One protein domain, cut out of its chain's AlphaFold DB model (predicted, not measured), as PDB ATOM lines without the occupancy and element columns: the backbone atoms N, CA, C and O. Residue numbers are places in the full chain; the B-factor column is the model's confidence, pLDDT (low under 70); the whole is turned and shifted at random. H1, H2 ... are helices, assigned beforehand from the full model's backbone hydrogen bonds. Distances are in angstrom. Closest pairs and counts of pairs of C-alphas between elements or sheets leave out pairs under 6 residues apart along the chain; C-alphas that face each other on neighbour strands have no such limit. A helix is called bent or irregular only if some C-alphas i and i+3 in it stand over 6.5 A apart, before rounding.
ATOM      1  N   ALA A 254      -8.659  19.018 125.803       94.06
ATOM      2  CA  ALA A 254      -9.233  17.841 125.142       94.06
ATOM      3  C   ALA A 254      -8.552  17.477 123.810       94.06
ATOM      4  O   ALA A 254      -8.714  16.357 123.326       94.06
ATOM      5  N   LYS A 255      -7.854  18.425 123.169       92.81
ATOM      6  CA  LYS A 255      -7.225  18.262 121.847       92.81
ATOM      7  C   LYS A 255      -5.944  19.090 121.730       92.81
ATOM      8  O   LYS A 255      -5.737  20.013 122.510       92.81
ATOM      9  N   GLY A 256      -5.157  18.795 120.694       95.19
ATOM     10  CA  GLY A 256      -3.915  19.503 120.383       95.19
ATOM     11  C   GLY A 256      -2.766  19.121 121.313       95.19
ATOM     12  O   GLY A 256      -2.881  18.186 122.109       95.19
ATOM     13  N   SER A 257      -1.671  19.871 121.211       97.06
ATOM     14  CA  SER A 257      -0.437  19.635 121.961       97.06
ATOM     15  C   SER A 257      -0.649  19.647 123.478       97.06
ATOM     16  O   SER A 257      -0.125  18.789 124.185       97.06
ATOM     17  N   ASP A 258      -1.483  20.551 123.992       97.69
ATOM     18  CA  ASP A 258      -1.783  20.642 125.425       97.69
ATOM     19  C   ASP A 258      -2.445  19.370 125.975       97.69
ATOM     20  O   ASP A 258      -2.153  18.959 127.096       97.69
ATOM     21  N   ALA A 259      -3.289  18.698 125.183       97.75
ATOM     22  CA  ALA A 259      -3.910  17.435 125.588       97.75
ATOM     23  C   ALA A 259      -2.899  16.283 125.651       97.75
ATOM     24  O   ALA A 259      -3.022  15.404 126.503       97.75
ATOM     25  N   ILE A 260      -1.891  16.295 124.773       98.31
ATOM     26  CA  ILE A 260      -0.779  15.337 124.809       98.31
ATOM     27  C   ILE A 260       0.039  15.551 126.080       98.31
ATOM     28  O   ILE A 260       0.224  14.612 126.852       98.31
ATOM     29  N   TRP A 261       0.463  16.791 126.341       98.50
ATOM     30  CA  TRP A 261       1.230  17.128 127.540       98.50
ATOM     31  C   TRP A 261       0.468  16.830 128.828       98.50
ATOM     32  O   TRP A 261       1.069  16.348 129.783       98.50
ATOM     33  N   PHE A 262      -0.847  17.060 128.855       98.19
ATOM     34  CA  PHE A 262      -1.671  16.758 130.024       98.19
ATOM     35  C   PHE A 262      -1.693  15.256 130.330       98.19
ATOM     36  O   PHE A 262      -1.423  14.865 131.460       98.19
ATOM     37  N   LYS A 263      -1.923  14.405 129.323       97.06
ATOM     38  CA  LYS A 263      -1.931  12.944 129.505       97.06
ATOM     39  C   LYS A 263      -0.565  12.389 129.891       97.06
ATOM     40  O   LYS A 263      -0.471  11.511 130.745       97.06
ATOM     41  N   LEU A 264       0.497  12.912 129.278       97.38
ATOM     42  CA  LEU A 264       1.866  12.571 129.660       97.38
ATOM     43  C   LEU A 264       2.132  12.965 131.120       97.38
ATOM     44  O   LEU A 264       2.672  12.168 131.886       97.38
ATOM     45  N   ALA A 265       1.703  14.161 131.532       97.00
ATOM     46  CA  ALA A 265       1.805  14.610 132.915       97.00
ATOM     47  C   ALA A 265       1.040  13.690 133.877       97.00
ATOM     48  O   ALA A 265       1.602  13.335 134.911       97.00
ATOM     49  N   GLU A 266      -0.173  13.248 133.530       95.38
ATOM     50  CA  GLU A 266      -0.965  12.315 134.344       95.38
ATOM     51  C   GLU A 266      -0.264  10.967 134.536       95.38
ATOM     52  O   GLU A 266      -0.077  10.550 135.681       95.38
ATOM     53  N   VAL A 267       0.188  10.315 133.455       93.75
ATOM     54  CA  VAL A 267       0.862   9.007 133.571       93.75
ATOM     55  C   VAL A 267       2.171   9.114 134.358       93.75
ATOM     56  O   VAL A 267       2.485   8.248 135.167       93.75
ATOM     57  N   SER A 268       2.885  10.238 134.228       93.44
ATOM     58  CA  SER A 268       4.154  10.467 134.935       93.44
ATOM     59  C   SER A 268       4.030  10.710 136.446       93.44
ATOM     60  O   SER A 268       5.032  10.974 137.113       93.44
ATOM     61  N   ILE A 269       2.808  10.752 136.988       90.81
ATOM     62  CA  ILE A 269       2.563  10.921 138.430       90.81
ATOM     63  C   ILE A 269       2.356   9.568 139.119       90.81
ATOM     64  O   ILE A 269       2.603   9.472 140.323       90.81
ATOM     65  N   ASP A 270       1.952   8.531 138.380       78.88
ATOM     66  CA  ASP A 270       1.742   7.180 138.919       78.88
ATOM     67  C   ASP A 270       3.070   6.540 139.384       78.88
ATOM     68  O   ASP A 270       3.091   5.686 140.265       78.88
ATOM     69  N   ASN A 271       4.214   7.017 138.863       67.88
ATOM     70  CA  ASN A 271       5.559   6.463 139.094       67.88
ATOM     71  C   ASN A 271       5.634   4.945 138.844       67.88
ATOM     72  O   ASN A 271       6.484   4.256 139.412       67.88
ATOM     73  N   SER A 272       4.729   4.402 138.028       72.75
ATOM     74  CA  SER A 272       4.887   3.058 137.515       72.75
ATOM     75  C   SER A 272       5.890   3.148 136.374       72.75
ATOM     76  O   SER A 272       5.581   3.752 135.354       72.75
ATOM     77  N   ASP A 273       7.039   2.484 136.481       69.94
ATOM     78  CA  ASP A 273       7.968   2.324 135.344       69.94
ATOM     79  C   ASP A 273       7.334   1.511 134.178       69.94
ATOM     80  O   ASP A 273       7.986   1.173 133.189       69.94
ATOM     81  N   ALA A 274       6.057   1.134 134.309       83.56
ATOM     82  CA  ALA A 274       5.270   0.440 133.311       83.56
ATOM     83  C   ALA A 274       4.739   1.410 132.250       83.56
ATOM     84  O   ALA A 274       4.192   2.469 132.544       83.56
ATOM     85  N   ILE A 275       4.837   0.987 130.994       88.25
ATOM     86  CA  ILE A 275       4.296   1.727 129.858       88.25
ATOM     87  C   ILE A 275       2.804   1.441 129.700       88.25
ATOM     88  O   ILE A 275       2.401   0.286 129.532       88.25
ATOM     89  N   ASP A 276       1.993   2.497 129.645       92.62
ATOM     90  CA  ASP A 276       0.572   2.398 129.327       92.62
ATOM     91  C   ASP A 276       0.367   2.260 127.807       92.62
ATOM     92  O   ASP A 276       0.374   3.226 127.037       92.62
ATOM     93  N   ALA A 277       0.145   1.022 127.360       91.88
ATOM     94  CA  ALA A 277      -0.112   0.704 125.956       91.88
ATOM     95  C   ALA A 277      -1.404   1.338 125.402       91.88
ATOM     96  O   ALA A 277      -1.528   1.536 124.189       91.88
ATOM     97  N   SER A 278      -2.393   1.638 126.253       94.25
ATOM     98  CA  SER A 278      -3.603   2.351 125.838       94.25
ATOM     99  C   SER A 278      -3.282   3.807 125.535       94.25
ATOM    100  O   SER A 278      -3.638   4.293 124.458       94.25
ATOM    101  N   LEU A 279      -2.543   4.461 126.432       95.75
ATOM    102  CA  LEU A 279      -2.088   5.832 126.238       95.75
ATOM    103  C   LEU A 279      -1.192   5.953 125.002       95.75
ATOM    104  O   LEU A 279      -1.420   6.834 124.182       95.75
ATOM    105  N   VAL A 280      -0.231   5.046 124.804       95.88
ATOM    106  CA  VAL A 280       0.627   5.038 123.603       95.88
ATOM    107  C   VAL A 280      -0.205   5.037 122.316       95.88
ATOM    108  O   VAL A 280       0.064   5.821 121.403       95.88
ATOM    109  N   ARG A 281      -1.251   4.199 122.240       95.38
ATOM    110  CA  ARG A 281      -2.154   4.166 121.075       95.38
ATOM    111  C   ARG A 281      -2.925   5.469 120.908       95.38
ATOM    112  O   ARG A 281      -3.085   5.932 119.783       95.38
ATOM    113  N   GLU A 282      -3.400   6.052 122.001       96.19
ATOM    114  CA  GLU A 282      -4.118   7.323 121.968       96.19
ATOM    115  C   GLU A 282      -3.213   8.479 121.514       96.19
ATOM    116  O   GLU A 282      -3.611   9.277 120.668       96.19
ATOM    117  N   LEU A 283      -1.978   8.538 122.018       97.12
ATOM    118  CA  LEU A 283      -0.967   9.512 121.611       97.12
ATOM    119  C   LEU A 283      -0.629   9.374 120.126       97.12
ATOM    120  O   LEU A 283      -0.649  10.372 119.411       97.12
ATOM    121  N   ALA A 284      -0.404   8.153 119.633       95.50
ATOM    122  CA  ALA A 284      -0.154   7.911 118.212       95.50
ATOM    123  C   ALA A 284      -1.329   8.390 117.337       95.50
ATOM    124  O   ALA A 284      -1.127   9.042 116.316       95.50
ATOM    125  N   GLN A 285      -2.576   8.159 117.762       95.56
ATOM    126  CA  GLN A 285      -3.772   8.599 117.029       95.56
ATOM    127  C   GLN A 285      -3.919  10.124 116.921       95.56
ATOM    128  O   GLN A 285      -4.669  10.593 116.064       95.56
ATOM    129  N   THR A 286      -3.218  10.909 117.749       94.25
ATOM    130  CA  THR A 286      -3.237  12.377 117.638       94.25
ATOM    131  C   THR A 286      -2.598  12.867 116.337       94.25
ATOM    132  O   THR A 286      -3.007  13.906 115.819       94.25
ATOM    133  N   GLY A 287      -1.609  12.131 115.810       91.69
ATOM    134  CA  GLY A 287      -0.817  12.524 114.642       91.69
ATOM    135  C   GLY A 287       0.082  13.753 114.849       91.69
ATOM    136  O   GLY A 287       0.704  14.204 113.888       91.69
ATOM    137  N   ASP A 288       0.174  14.300 116.065       96.69
ATOM    138  CA  ASP A 288       1.007  15.466 116.388       96.69
ATOM    139  C   ASP A 288       2.444  15.023 116.693       96.69
ATOM    140  O   ASP A 288       2.895  14.954 117.837       96.69
ATOM    141  N   VAL A 289       3.154  14.655 115.627       97.12
ATOM    142  CA  VAL A 289       4.525  14.136 115.699       97.12
ATOM    143  C   VAL A 289       5.461  15.141 116.367       97.12
ATOM    144  O   VAL A 289       6.261  14.741 117.204       97.12
ATOM    145  N   GLN A 290       5.340  16.436 116.060       97.69
ATOM    146  CA  GLN A 290       6.207  17.472 116.628       97.69
ATOM    147  C   GLN A 290       6.133  17.494 118.159       97.69
ATOM    148  O   GLN A 290       7.167  17.466 118.825       97.69
ATOM    149  N   THR A 291       4.925  17.466 118.726       98.25
ATOM    150  CA  THR A 291       4.750  17.444 120.184       98.25
ATOM    151  C   THR A 291       5.311  16.161 120.806       98.25
ATOM    152  O   THR A 291       5.901  16.202 121.886       98.25
ATOM    153  N   LEU A 292       5.172  15.016 120.133       98.44
ATOM    154  CA  LEU A 292       5.752  13.755 120.603       98.44
ATOM    155  C   LEU A 292       7.288  13.769 120.543       98.44
ATOM    156  O   LEU A 292       7.935  13.263 121.456       98.44
ATOM    157  N   LEU A 293       7.892  14.389 119.529       98.38
ATOM    158  CA  LEU A 293       9.346  14.572 119.462       98.38
ATOM    159  C   LEU A 293       9.844  15.489 120.591       98.38
ATOM    160  O   LEU A 293      10.838  15.177 121.244       98.38
ATOM    161  N   GLU A 294       9.111  16.563 120.897       98.19
ATOM    162  CA  GLU A 294       9.378  17.430 122.054       98.19
ATOM    163  C   GLU A 294       9.288  16.680 123.388       98.19
ATOM    164  O   GLU A 294      10.170  16.823 124.237       98.19
ATOM    165  N   ALA A 295       8.275  15.831 123.557       98.25
ATOM    166  CA  ALA A 295       8.155  14.954 124.719       98.25
ATOM    167  C   ALA A 295       9.289  13.920 124.792       98.25
ATOM    168  O   ALA A 295       9.803  13.644 125.877       98.25
ATOM    169  N   ASN A 296       9.737  13.397 123.649       97.44
ATOM    170  CA  ASN A 296      10.859  12.470 123.569       97.44
ATOM    171  C   ASN A 296      12.219  13.103 123.897       97.44
ATOM    172  O   ASN A 296      13.099  12.421 124.417       97.44
ATOM    173  N   ALA A 297      12.365  14.411 123.698       97.81
ATOM    174  CA  ALA A 297      13.540  15.165 124.129       97.81
ATOM    175  C   ALA A 297      13.445  15.705 125.571       97.81
ATOM    176  O   ALA A 297      14.335  16.421 126.031       97.81
ATOM    177  N   HIS A 298      12.368  15.399 126.300       97.75
ATOM    178  CA  HIS A 298      12.140  15.938 127.638       97.75
ATOM    179  C   HIS A 298      12.972  15.224 128.722       97.75
ATOM    180  O   HIS A 298      13.315  14.051 128.597       97.75
ATOM    181  N   ASN A 299      13.266  15.882 129.852       95.81
ATOM    182  CA  ASN A 299      14.056  15.259 130.934       95.81
ATOM    183  C   ASN A 299      13.283  14.188 131.724       95.81
ATOM    184  O   ASN A 299      13.894  13.319 132.350       95.81
ATOM    185  N   VAL A 300      11.951  14.216 131.677       95.12
ATOM    186  CA  VAL A 300      11.080  13.241 132.354       95.12
ATOM    187  C   VAL A 300      11.052  11.938 131.553       95.12
ATOM    188  O   VAL A 300      10.617  11.938 130.404       95.12
ATOM    189  N   ALA A 301      11.510  10.837 132.155       92.81
ATOM    190  CA  ALA A 301      11.630   9.541 131.481       92.81
ATOM    191  C   ALA A 301      10.287   9.025 130.943       92.81
ATOM    192  O   ALA A 301      10.215   8.672 129.771       92.81
ATOM    193  N   ASP A 302       9.216   9.102 131.736       93.50
ATOM    194  CA  ASP A 302       7.891   8.637 131.306       93.50
ATOM    195  C   ASP A 302       7.381   9.371 130.070       93.50
ATOM    196  O   ASP A 302       6.784   8.750 129.190       93.50
ATOM    197  N   PHE A 303       7.654  10.677 129.961       96.50
ATOM    198  CA  PHE A 303       7.305  11.440 128.762       96.50
ATOM    199  C   PHE A 303       8.040  10.880 127.555       96.50
ATOM    200  O   PHE A 303       7.431  10.667 126.506       96.50
ATOM    201  N   ARG A 304       9.339  10.604 127.725       95.56
ATOM    202  CA  ARG A 304      10.169  10.110 126.638       95.56
ATOM    203  C   ARG A 304       9.742   8.747 126.157       95.56
ATOM    204  O   ARG A 304       9.606   8.586 124.952       95.56
ATOM    205  N   GLU A 305       9.536   7.802 127.065       93.06
ATOM    206  CA  GLU A 305       9.247   6.411 126.716       93.06
ATOM    207  C   GLU A 305       7.857   6.261 126.076       93.06
ATOM    208  O   GLU A 305       7.706   5.575 125.061       93.06
ATOM    209  N   HIS A 306       6.841   6.965 126.590       95.81
ATOM    210  CA  HIS A 306       5.509   6.963 125.975       95.81
ATOM    211  C   HIS A 306       5.522   7.641 124.602       95.81
ATOM    212  O   HIS A 306       4.929   7.122 123.654       95.81
ATOM    213  N   ALA A 307       6.222   8.770 124.470       97.06
ATOM    214  CA  ALA A 307       6.342   9.457 123.193       97.06
ATOM    215  C   ALA A 307       7.170   8.658 122.176       97.06
ATOM    216  O   ALA A 307       6.781   8.582 121.012       97.06
ATOM    217  N   PHE A 308       8.249   7.999 122.614       95.56
ATOM    218  CA  PHE A 308       9.068   7.102 121.795       95.56
ATOM    219  C   PHE A 308       8.194   6.036 121.140       95.56
ATOM    220  O   PHE A 308       8.152   5.923 119.917       95.56
ATOM    221  N   ARG A 309       7.415   5.316 121.951       93.94
ATOM    222  CA  ARG A 309       6.547   4.234 121.476       93.94
ATOM    223  C   ARG A 309       5.378   4.732 120.633       93.94
ATOM    224  O   ARG A 309       4.978   4.057 119.688       93.94
ATOM    225  N   ALA A 310       4.833   5.910 120.940       96.25
ATOM    226  CA  ALA A 310       3.777   6.512 120.129       96.25
ATOM    227  C   ALA A 310       4.284   6.856 118.719       96.25
ATOM    228  O   ALA A 310       3.604   6.584 117.733       96.25
ATOM    229  N   VAL A 311       5.501   7.394 118.617       96.44
ATOM    230  CA  VAL A 311       6.150   7.688 117.334       96.44
ATOM    231  C   VAL A 311       6.546   6.399 116.604       96.44
ATOM    232  O   VAL A 311       6.319   6.294 115.401       96.44
ATOM    233  N   GLU A 312       7.048   5.373 117.299       92.75
ATOM    234  CA  GLU A 312       7.288   4.063 116.673       92.75
ATOM    235  C   GLU A 312       6.010   3.449 116.088       92.75
ATOM    236  O   GLU A 312       6.052   2.855 115.010       92.75
ATOM    237  N   ALA A 313       4.872   3.609 116.769       92.19
ATOM    238  CA  ALA A 313       3.579   3.128 116.291       92.19
ATOM    239  C   ALA A 313       3.087   3.875 115.036       92.19
ATOM    240  O   ALA A 313       2.334   3.300 114.248       92.19
ATOM    241  N   LEU A 314       3.513   5.128 114.830       93.94
ATOM    242  CA  LEU A 314       3.267   5.871 113.589       93.94
ATOM    243  C   LEU A 314       4.130   5.348 112.431       93.94
ATOM    244  O   LEU A 314       3.647   5.269 111.300       93.94
ATOM    245  N   GLY A 315       5.371   4.946 112.716       93.19
ATOM    246  CA  GLY A 315       6.258   4.255 111.782       93.19
ATOM    247  C   GLY A 315       6.887   5.154 110.709       93.19
ATOM    248  O   GLY A 315       7.201   6.315 110.940       93.19
ATOM    249  N   GLU A 316       7.093   4.609 109.509       95.56
ATOM    250  CA  GLU A 316       7.812   5.271 108.403       95.56
ATOM    251  C   GLU A 316       7.373   6.719 108.073       95.56
ATOM    252  O   GLU A 316       8.247   7.555 107.824       95.56
ATOM    253  N   PRO A 317       6.072   7.085 108.093       96.12
ATOM    254  CA  PRO A 317       5.638   8.437 107.734       96.12
ATOM    255  C   PRO A 317       6.230   9.562 108.593       96.12
ATOM    256  O   PRO A 317       6.353  10.685 108.104       96.12
ATOM    257  N   CYS A 318       6.603   9.295 109.850       96.00
ATOM    258  CA  CYS A 318       7.196  10.304 110.732       96.00
ATOM    259  C   CYS A 318       8.732  10.303 110.736       96.00
ATOM    260  O   CYS A 318       9.332  11.206 111.319       96.00
ATOM    261  N   THR A 319       9.389   9.352 110.057       96.94
ATOM    262  CA  THR A 319      10.856   9.210 110.072       96.94
ATOM    263  C   THR A 319      11.580  10.478 109.632       96.94
ATOM    264  O   THR A 319      12.526  10.890 110.293       96.94
ATOM    265  N   ALA A 320      11.128  11.143 108.566       97.12
ATOM    266  CA  ALA A 320      11.784  12.362 108.086       97.12
ATOM    267  C   ALA A 320      11.768  13.494 109.131       97.12
ATOM    268  O   ALA A 320      12.777  14.172 109.313       97.12
ATOM    269  N   GLN A 321      10.651  13.660 109.849       97.56
ATOM    270  CA  GLN A 321      10.523  14.665 110.909       97.56
ATOM    271  C   GLN A 321      11.387  14.310 112.123       97.56
ATOM    272  O   GLN A 321      12.063  15.179 112.666       97.56
ATOM    273  N   ALA A 322      11.433  13.031 112.511       97.88
ATOM    274  CA  ALA A 322      12.301  12.571 113.593       97.88
ATOM    275  C   ALA A 322      13.787  12.821 113.276       97.88
ATOM    276  O   ALA A 322      14.518  13.339 114.116       97.88
ATOM    277  N   VAL A 323      14.224  12.525 112.044       98.19
ATOM    278  CA  VAL A 323      15.594  12.794 111.568       98.19
ATOM    279  C   VAL A 323      15.915  14.293 111.626       98.19
ATOM    280  O   VAL A 323      17.002  14.671 112.063       98.19
ATOM    281  N   GLU A 324      14.984  15.159 111.220       97.88
ATOM    282  CA  GLU A 324      15.158  16.614 111.305       97.88
ATOM    283  C   GLU A 324      15.279  17.096 112.761       97.88
ATOM    284  O   GLU A 324      16.155  17.910 113.078       97.88
ATOM    285  N   ALA A 325      14.462  16.545 113.665       97.94
ATOM    286  CA  ALA A 325      14.476  16.890 115.082       97.94
ATOM    287  C   ALA A 325      15.822  16.593 115.756       97.94
ATOM    288  O   ALA A 325      16.234  17.350 116.635       97.94
ATOM    289  N   VAL A 326      16.574  15.579 115.305       98.19
ATOM    290  CA  VAL A 326      17.942  15.329 115.799       98.19
ATOM    291  C   VAL A 326      18.815  16.573 115.631       98.19
ATOM    292  O   VAL A 326      19.490  16.992 116.570       98.19
ATOM    293  N   GLY A 327      18.764  17.228 114.466       96.50
ATOM    294  CA  GLY A 327      19.523  18.452 114.200       96.50
ATOM    295  C   GLY A 327      19.168  19.594 115.157       96.50
ATOM    296  O   GLY A 327      20.052  20.331 115.607       96.50
ATOM    297  N   GLN A 328      17.890  19.699 115.514       96.25
ATOM    298  CA  GLN A 328      17.338  20.792 116.309       96.25
ATOM    299  C   GLN A 328      17.499  20.574 117.822       96.25
ATOM    300  O   GLN A 328      17.790  21.524 118.546       96.25
ATOM    301  N   MET A 329      17.350  19.335 118.293       97.44
ATOM    302  CA  MET A 329      17.087  19.036 119.705       97.44
ATOM    303  C   MET A 329      18.130  18.120 120.354       97.44
ATOM    304  O   MET A 329      18.364  18.240 121.555       97.44
ATOM    305  N   ALA A 330      18.796  17.241 119.598       97.44
ATOM    306  CA  ALA A 330      19.768  16.319 120.187       97.44
ATOM    307  C   ALA A 330      21.055  17.033 120.644       97.44
ATOM    308  O   ALA A 330      21.546  17.986 120.016       97.44
ATOM    309  N   GLY A 331      21.642  16.517 121.726       96.62
ATOM    310  CA  GLY A 331      22.969  16.909 122.199       96.62
ATOM    311  C   GLY A 331      24.087  16.484 121.235       96.62
ATOM    312  O   GLY A 331      23.890  15.659 120.345       96.62
ATOM    313  N   ALA A 332      25.294  17.028 121.418       95.81
ATOM    314  CA  ALA A 332      26.423  16.780 120.513       95.81
ATOM    315  C   ALA A 332      26.800  15.289 120.395       95.81
ATOM    316  O   ALA A 332      27.058  14.808 119.292       95.81
ATOM    317  N   GLN A 333      26.796  14.551 121.513       95.62
ATOM    318  CA  GLN A 333      27.098  13.118 121.506       95.62
ATOM    319  C   GLN A 333      26.002  12.304 120.803       95.62
ATOM    320  O   GLN A 333      26.326  11.456 119.975       95.62
ATOM    321  N   GLY A 334      24.726  12.609 121.069       97.25
ATOM    322  CA  GLY A 334      23.585  11.981 120.395       97.25
ATOM    323  C   GLY A 334      23.617  12.198 118.882       97.25
ATOM    324  O   GLY A 334      23.483  11.236 118.131       97.25
ATOM    325  N   LYS A 335      23.909  13.426 118.428       97.38
ATOM    326  CA  LYS A 335      24.097  13.758 117.001       97.38
ATOM    327  C   LYS A 335      25.204  12.927 116.360       97.38
ATOM    328  O   LYS A 335      24.969  12.257 115.363       97.38
ATOM    329  N   SER A 336      26.389  12.911 116.971       96.00
ATOM    330  CA  SER A 336      27.521  12.144 116.440       96.00
ATOM    331  C   SER A 336      27.244  10.639 116.395       96.00
ATOM    332  O   SER A 336      27.703   9.969 115.474       96.00
ATOM    333  N   TRP A 337      26.532  10.098 117.387       97.25
ATOM    334  CA  TRP A 337      26.133   8.691 117.399       97.25
ATOM    335  C   TRP A 337      25.098   8.393 116.310       97.25
ATOM    336  O   TRP A 337      25.245   7.416 115.576       97.25
ATOM    337  N   PHE A 338      24.102   9.268 116.157       98.12
ATOM    338  CA  PHE A 338      23.076   9.173 115.126       98.12
ATOM    339  C   PHE A 338      23.662   9.240 113.711       98.12
ATOM    340  O   PHE A 338      23.240   8.484 112.838       98.12
ATOM    341  N   ASP A 339      24.657  10.090 113.461       96.88
ATOM    342  CA  ASP A 339      25.306  10.194 112.149       96.88
ATOM    343  C   ASP A 339      25.991   8.884 111.728       96.88
ATOM    344  O   ASP A 339      25.982   8.536 110.550       96.88
ATOM    345  N   GLY A 340      26.506   8.108 112.689       95.94
ATOM    346  CA  GLY A 340      27.117   6.800 112.436       95.94
ATOM    347  C   GLY A 340      26.127   5.685 112.086       95.94
ATOM    348  O   GLY A 340      26.551   4.587 111.727       95.94
ATOM    349  N   ARG A 341      24.811   5.931 112.176       97.00
ATOM    350  CA  ARG A 341      23.784   4.895 111.962       97.00
ATOM    351  C   ARG A 341      23.749   4.324 110.549       97.00
ATOM    352  O   ARG A 341      23.231   3.229 110.347       97.00
ATOM    353  N   THR A 342      24.271   5.059 109.568       95.56
ATOM    354  CA  THR A 342      24.282   4.635 108.162       95.56
ATOM    355  C   THR A 342      25.146   3.402 107.927       95.56
ATOM    356  O   THR A 342      24.930   2.703 106.942       95.56
ATOM    357  N   ASP A 343      26.080   3.126 108.839       94.25
ATOM    358  CA  ASP A 343      26.991   1.983 108.773       94.25
ATOM    359  C   ASP A 343      26.500   0.781 109.601       94.25
ATOM    360  O   ASP A 343      27.168  -0.251 109.662       94.25
ATOM    361  N   TRP A 344      25.349   0.889 110.276       96.12
ATOM    362  CA  TRP A 344      24.838  -0.190 111.122       96.12
ATOM    363  C   TRP A 344      24.234  -1.331 110.301       96.12
ATOM    364  O   TRP A 344      23.708  -1.146 109.203       96.12
ATOM    365  N   ASN A 345      24.257  -2.538 110.874       95.94
ATOM    366  CA  ASN A 345      23.619  -3.703 110.264       95.94
ATOM    367  C   ASN A 345      22.125  -3.432 110.017       95.94
ATOM    368  O   ASN A 345      21.384  -3.089 110.937       95.94
ATOM    369  N   GLY A 346      21.688  -3.610 108.768       93.62
ATOM    370  CA  GLY A 346      20.311  -3.350 108.345       93.62
ATOM    371  C   GLY A 346      20.052  -1.942 107.801       93.62
ATOM    372  O   GLY A 346      18.950  -1.689 107.317       93.62
ATOM    373  N   ALA A 347      21.030  -1.035 107.843       94.69
ATOM    374  CA  ALA A 347      20.948   0.245 107.147       94.69
ATOM    375  C   ALA A 347      21.201   0.082 105.624       94.69
ATOM    376  O   ALA A 347      21.954  -0.811 105.219       94.69
ATOM    377  N   PRO A 348      20.605   0.933 104.762       94.19
ATOM    378  CA  PRO A 348      19.623   1.971 105.084       94.19
ATOM    379  C   PRO A 348      18.240   1.376 105.392       94.19
ATOM    380  O   PRO A 348      17.776   0.456 104.721       94.19
ATOM    381  N   SER A 349      17.563   1.923 106.401       95.19
ATOM    382  CA  SER A 349      16.233   1.478 106.814       95.19
ATOM    383  C   SER A 349      15.542   2.573 107.610       95.19
ATOM    384  O   SER A 349      16.105   3.063 108.589       95.19
ATOM    385  N   TRP A 350      14.287   2.878 107.267       96.19
ATOM    386  CA  TRP A 350      13.492   3.850 108.023       96.19
ATOM    387  C   TRP A 350      13.356   3.464 109.500       96.19
ATOM    388  O   TRP A 350      13.192   4.341 110.341       96.19
ATOM    389  N   ARG A 351      13.446   2.162 109.824       96.56
ATOM    390  CA  ARG A 351      13.405   1.653 111.203       96.56
ATOM    391  C   ARG A 351      14.639   2.074 111.985       96.56
ATOM    392  O   ARG A 351      14.495   2.521 113.112       96.56
ATOM    393  N   ILE A 352      15.821   1.958 111.374       97.25
ATOM    394  CA  ILE A 352      17.079   2.433 111.964       97.25
ATOM    395  C   ILE A 352      17.035   3.953 112.083       97.25
ATOM    396  O   ILE A 352      17.327   4.471 113.152       97.25
ATOM    397  N   ASP A 353      16.627   4.659 111.025       98.00
ATOM    398  CA  ASP A 353      16.552   6.122 111.036       98.00
ATOM    399  C   ASP A 353      15.608   6.644 112.128       98.00
ATOM    400  O   ASP A 353      15.992   7.527 112.889       98.00
ATOM    401  N   LEU A 354      14.402   6.081 112.241       97.81
ATOM    402  CA  LEU A 354      13.414   6.490 113.239       97.81
ATOM    403  C   LEU A 354      13.890   6.167 114.655       97.81
ATOM    404  O   LEU A 354      13.966   7.056 115.499       97.81
ATOM    405  N   TRP A 355      14.244   4.906 114.904       97.38
ATOM    406  CA  TRP A 355      14.661   4.439 116.223       97.38
ATOM    407  C   TRP A 355      15.918   5.168 116.714       97.38
ATOM    408  O   TRP A 355      15.969   5.619 117.857       97.38
ATOM    409  N   ALA A 356      16.912   5.358 115.838       98.00
ATOM    410  CA  ALA A 356      18.134   6.075 116.183       98.00
ATOM    411  C   ALA A 356      17.851   7.555 116.449       98.00
ATOM    412  O   ALA A 356      18.437   8.127 117.368       98.00
ATOM    413  N   ALA A 357      16.958   8.176 115.670       98.19
ATOM    414  CA  ALA A 357      16.600   9.571 115.879       98.19
ATOM    415  C   ALA A 357      16.016   9.749 117.279       98.19
ATOM    416  O   ALA A 357      16.576  10.497 118.076       98.19
ATOM    417  N   MET A 358      14.986   8.972 117.614       97.25
ATOM    418  CA  MET A 358      14.331   9.014 118.922       97.25
ATOM    419  C   MET A 358      15.302   8.704 120.071       97.25
ATOM    420  O   MET A 358      15.346   9.414 121.071       97.25
ATOM    421  N   ALA A 359      16.157   7.687 119.924       96.62
ATOM    422  CA  ALA A 359      17.144   7.359 120.952       96.62
ATOM    423  C   ALA A 359      18.121   8.521 121.202       96.62
ATOM    424  O   ALA A 359      18.483   8.788 122.348       96.62
ATOM    425  N   SER A 360      18.517   9.234 120.144       97.81
ATOM    426  CA  SER A 360      19.471  10.347 120.212       97.81
ATOM    427  C   SER A 360      18.907  11.632 120.831       97.81
ATOM    428  O   SER A 360      19.685  12.491 121.252       97.81
ATOM    429  N   LEU A 361      17.576  11.767 120.903       97.62
ATOM    430  CA  LEU A 361      16.898  12.931 121.484       97.62
ATOM    431  C   LEU A 361      16.942  12.958 123.014       97.62
ATOM    432  O   LEU A 361      16.699  14.012 123.598       97.62
ATOM    433  N   ASN A 362      17.276  11.843 123.673       95.81
ATOM    434  CA  ASN A 362      17.409  11.810 125.126       95.81
ATOM    435  C   ASN A 362      18.419  12.885 125.600       95.81
ATOM    436  O   ASN A 362      19.596  12.813 125.243       95.81
TER     437      ASN A 362
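AT A GLANCE: This is residues 254 to 362 of the 600 residues of an uncharacterized protein of Pontiella sulfatireligans (UniProt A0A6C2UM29). Two groups of helices meet in an elongated body: H1, H2, H3 and H4 at one end, and at the other an up-and-down bundle of H5, H6 and H7, each running against the one before it. H3 and H4 lie nearest the middle, H1 and H6 toward opposite ends. The printed part has 109 residues with seven named helices, H1 to H7 in chain order, and no named strand: all helix. It is compact, with a radius of gyration of the C-alphas of 13.6 A and spans of 40 by 25 by 24 A.

HOW THE PARTS SIT: Start at the hub, H4, residues 301 to 314. It forms a hairpin with H3, residues 289 to 296; their closest C-alphas, Asn 296 and Arg 304, are 3.9 A apart. H2, residues 277 to 286, touches H4 at a steep tilt of 62 degrees, closest at C-alphas Ala 284 and Ala 310, 4.6 A. H1, residues 256 to 267, touches H4 with residues 264 to 267 alone, closest at C-alphas Leu 264 and Phe 303, 5.6 A. H7, residues 350 to 360, only just touches H4, with 3 pairs of C-alphas within 8 A, the closest Phe 308 and Met 358, 6.3 A. H5, residues 316 to 329, touches H7 closest at C-alphas Thr 319 and Leu 354, 4.9 A. H6, residues 332 to 343, forms a hairpin with H7, closest at C-alphas Gly 334 and Ser 360, 4.4 A. Every O i to N i+4 pair is within hydrogen-bond range in H1, H2, H3, H4 and H7, but 7 of 10 in H5 and 4 of 8 in H6.

IN THESE COORDINATES: Find C-alpha 301 at (11.630, 9.541, 131.481); H4 runs 20.1 A to C-alpha 314. H5 also spans 20.1 A, H6 18.9 A and H1 17.5 A. H5 is irregular, with C-alphas 317 and 320 7.3 A apart, and H6 only just, with 339 and 342 6.9 A apart. H7 ends at C-alpha 360, (19.471, 10.347, 120.212).

THE WHOLE: The C-alphas farthest apart, Ala 254 and Asp 343, are 42.8 A apart. The printed part has no cut and no long link. Look at residues 271 and 273 for pLDDT under 70.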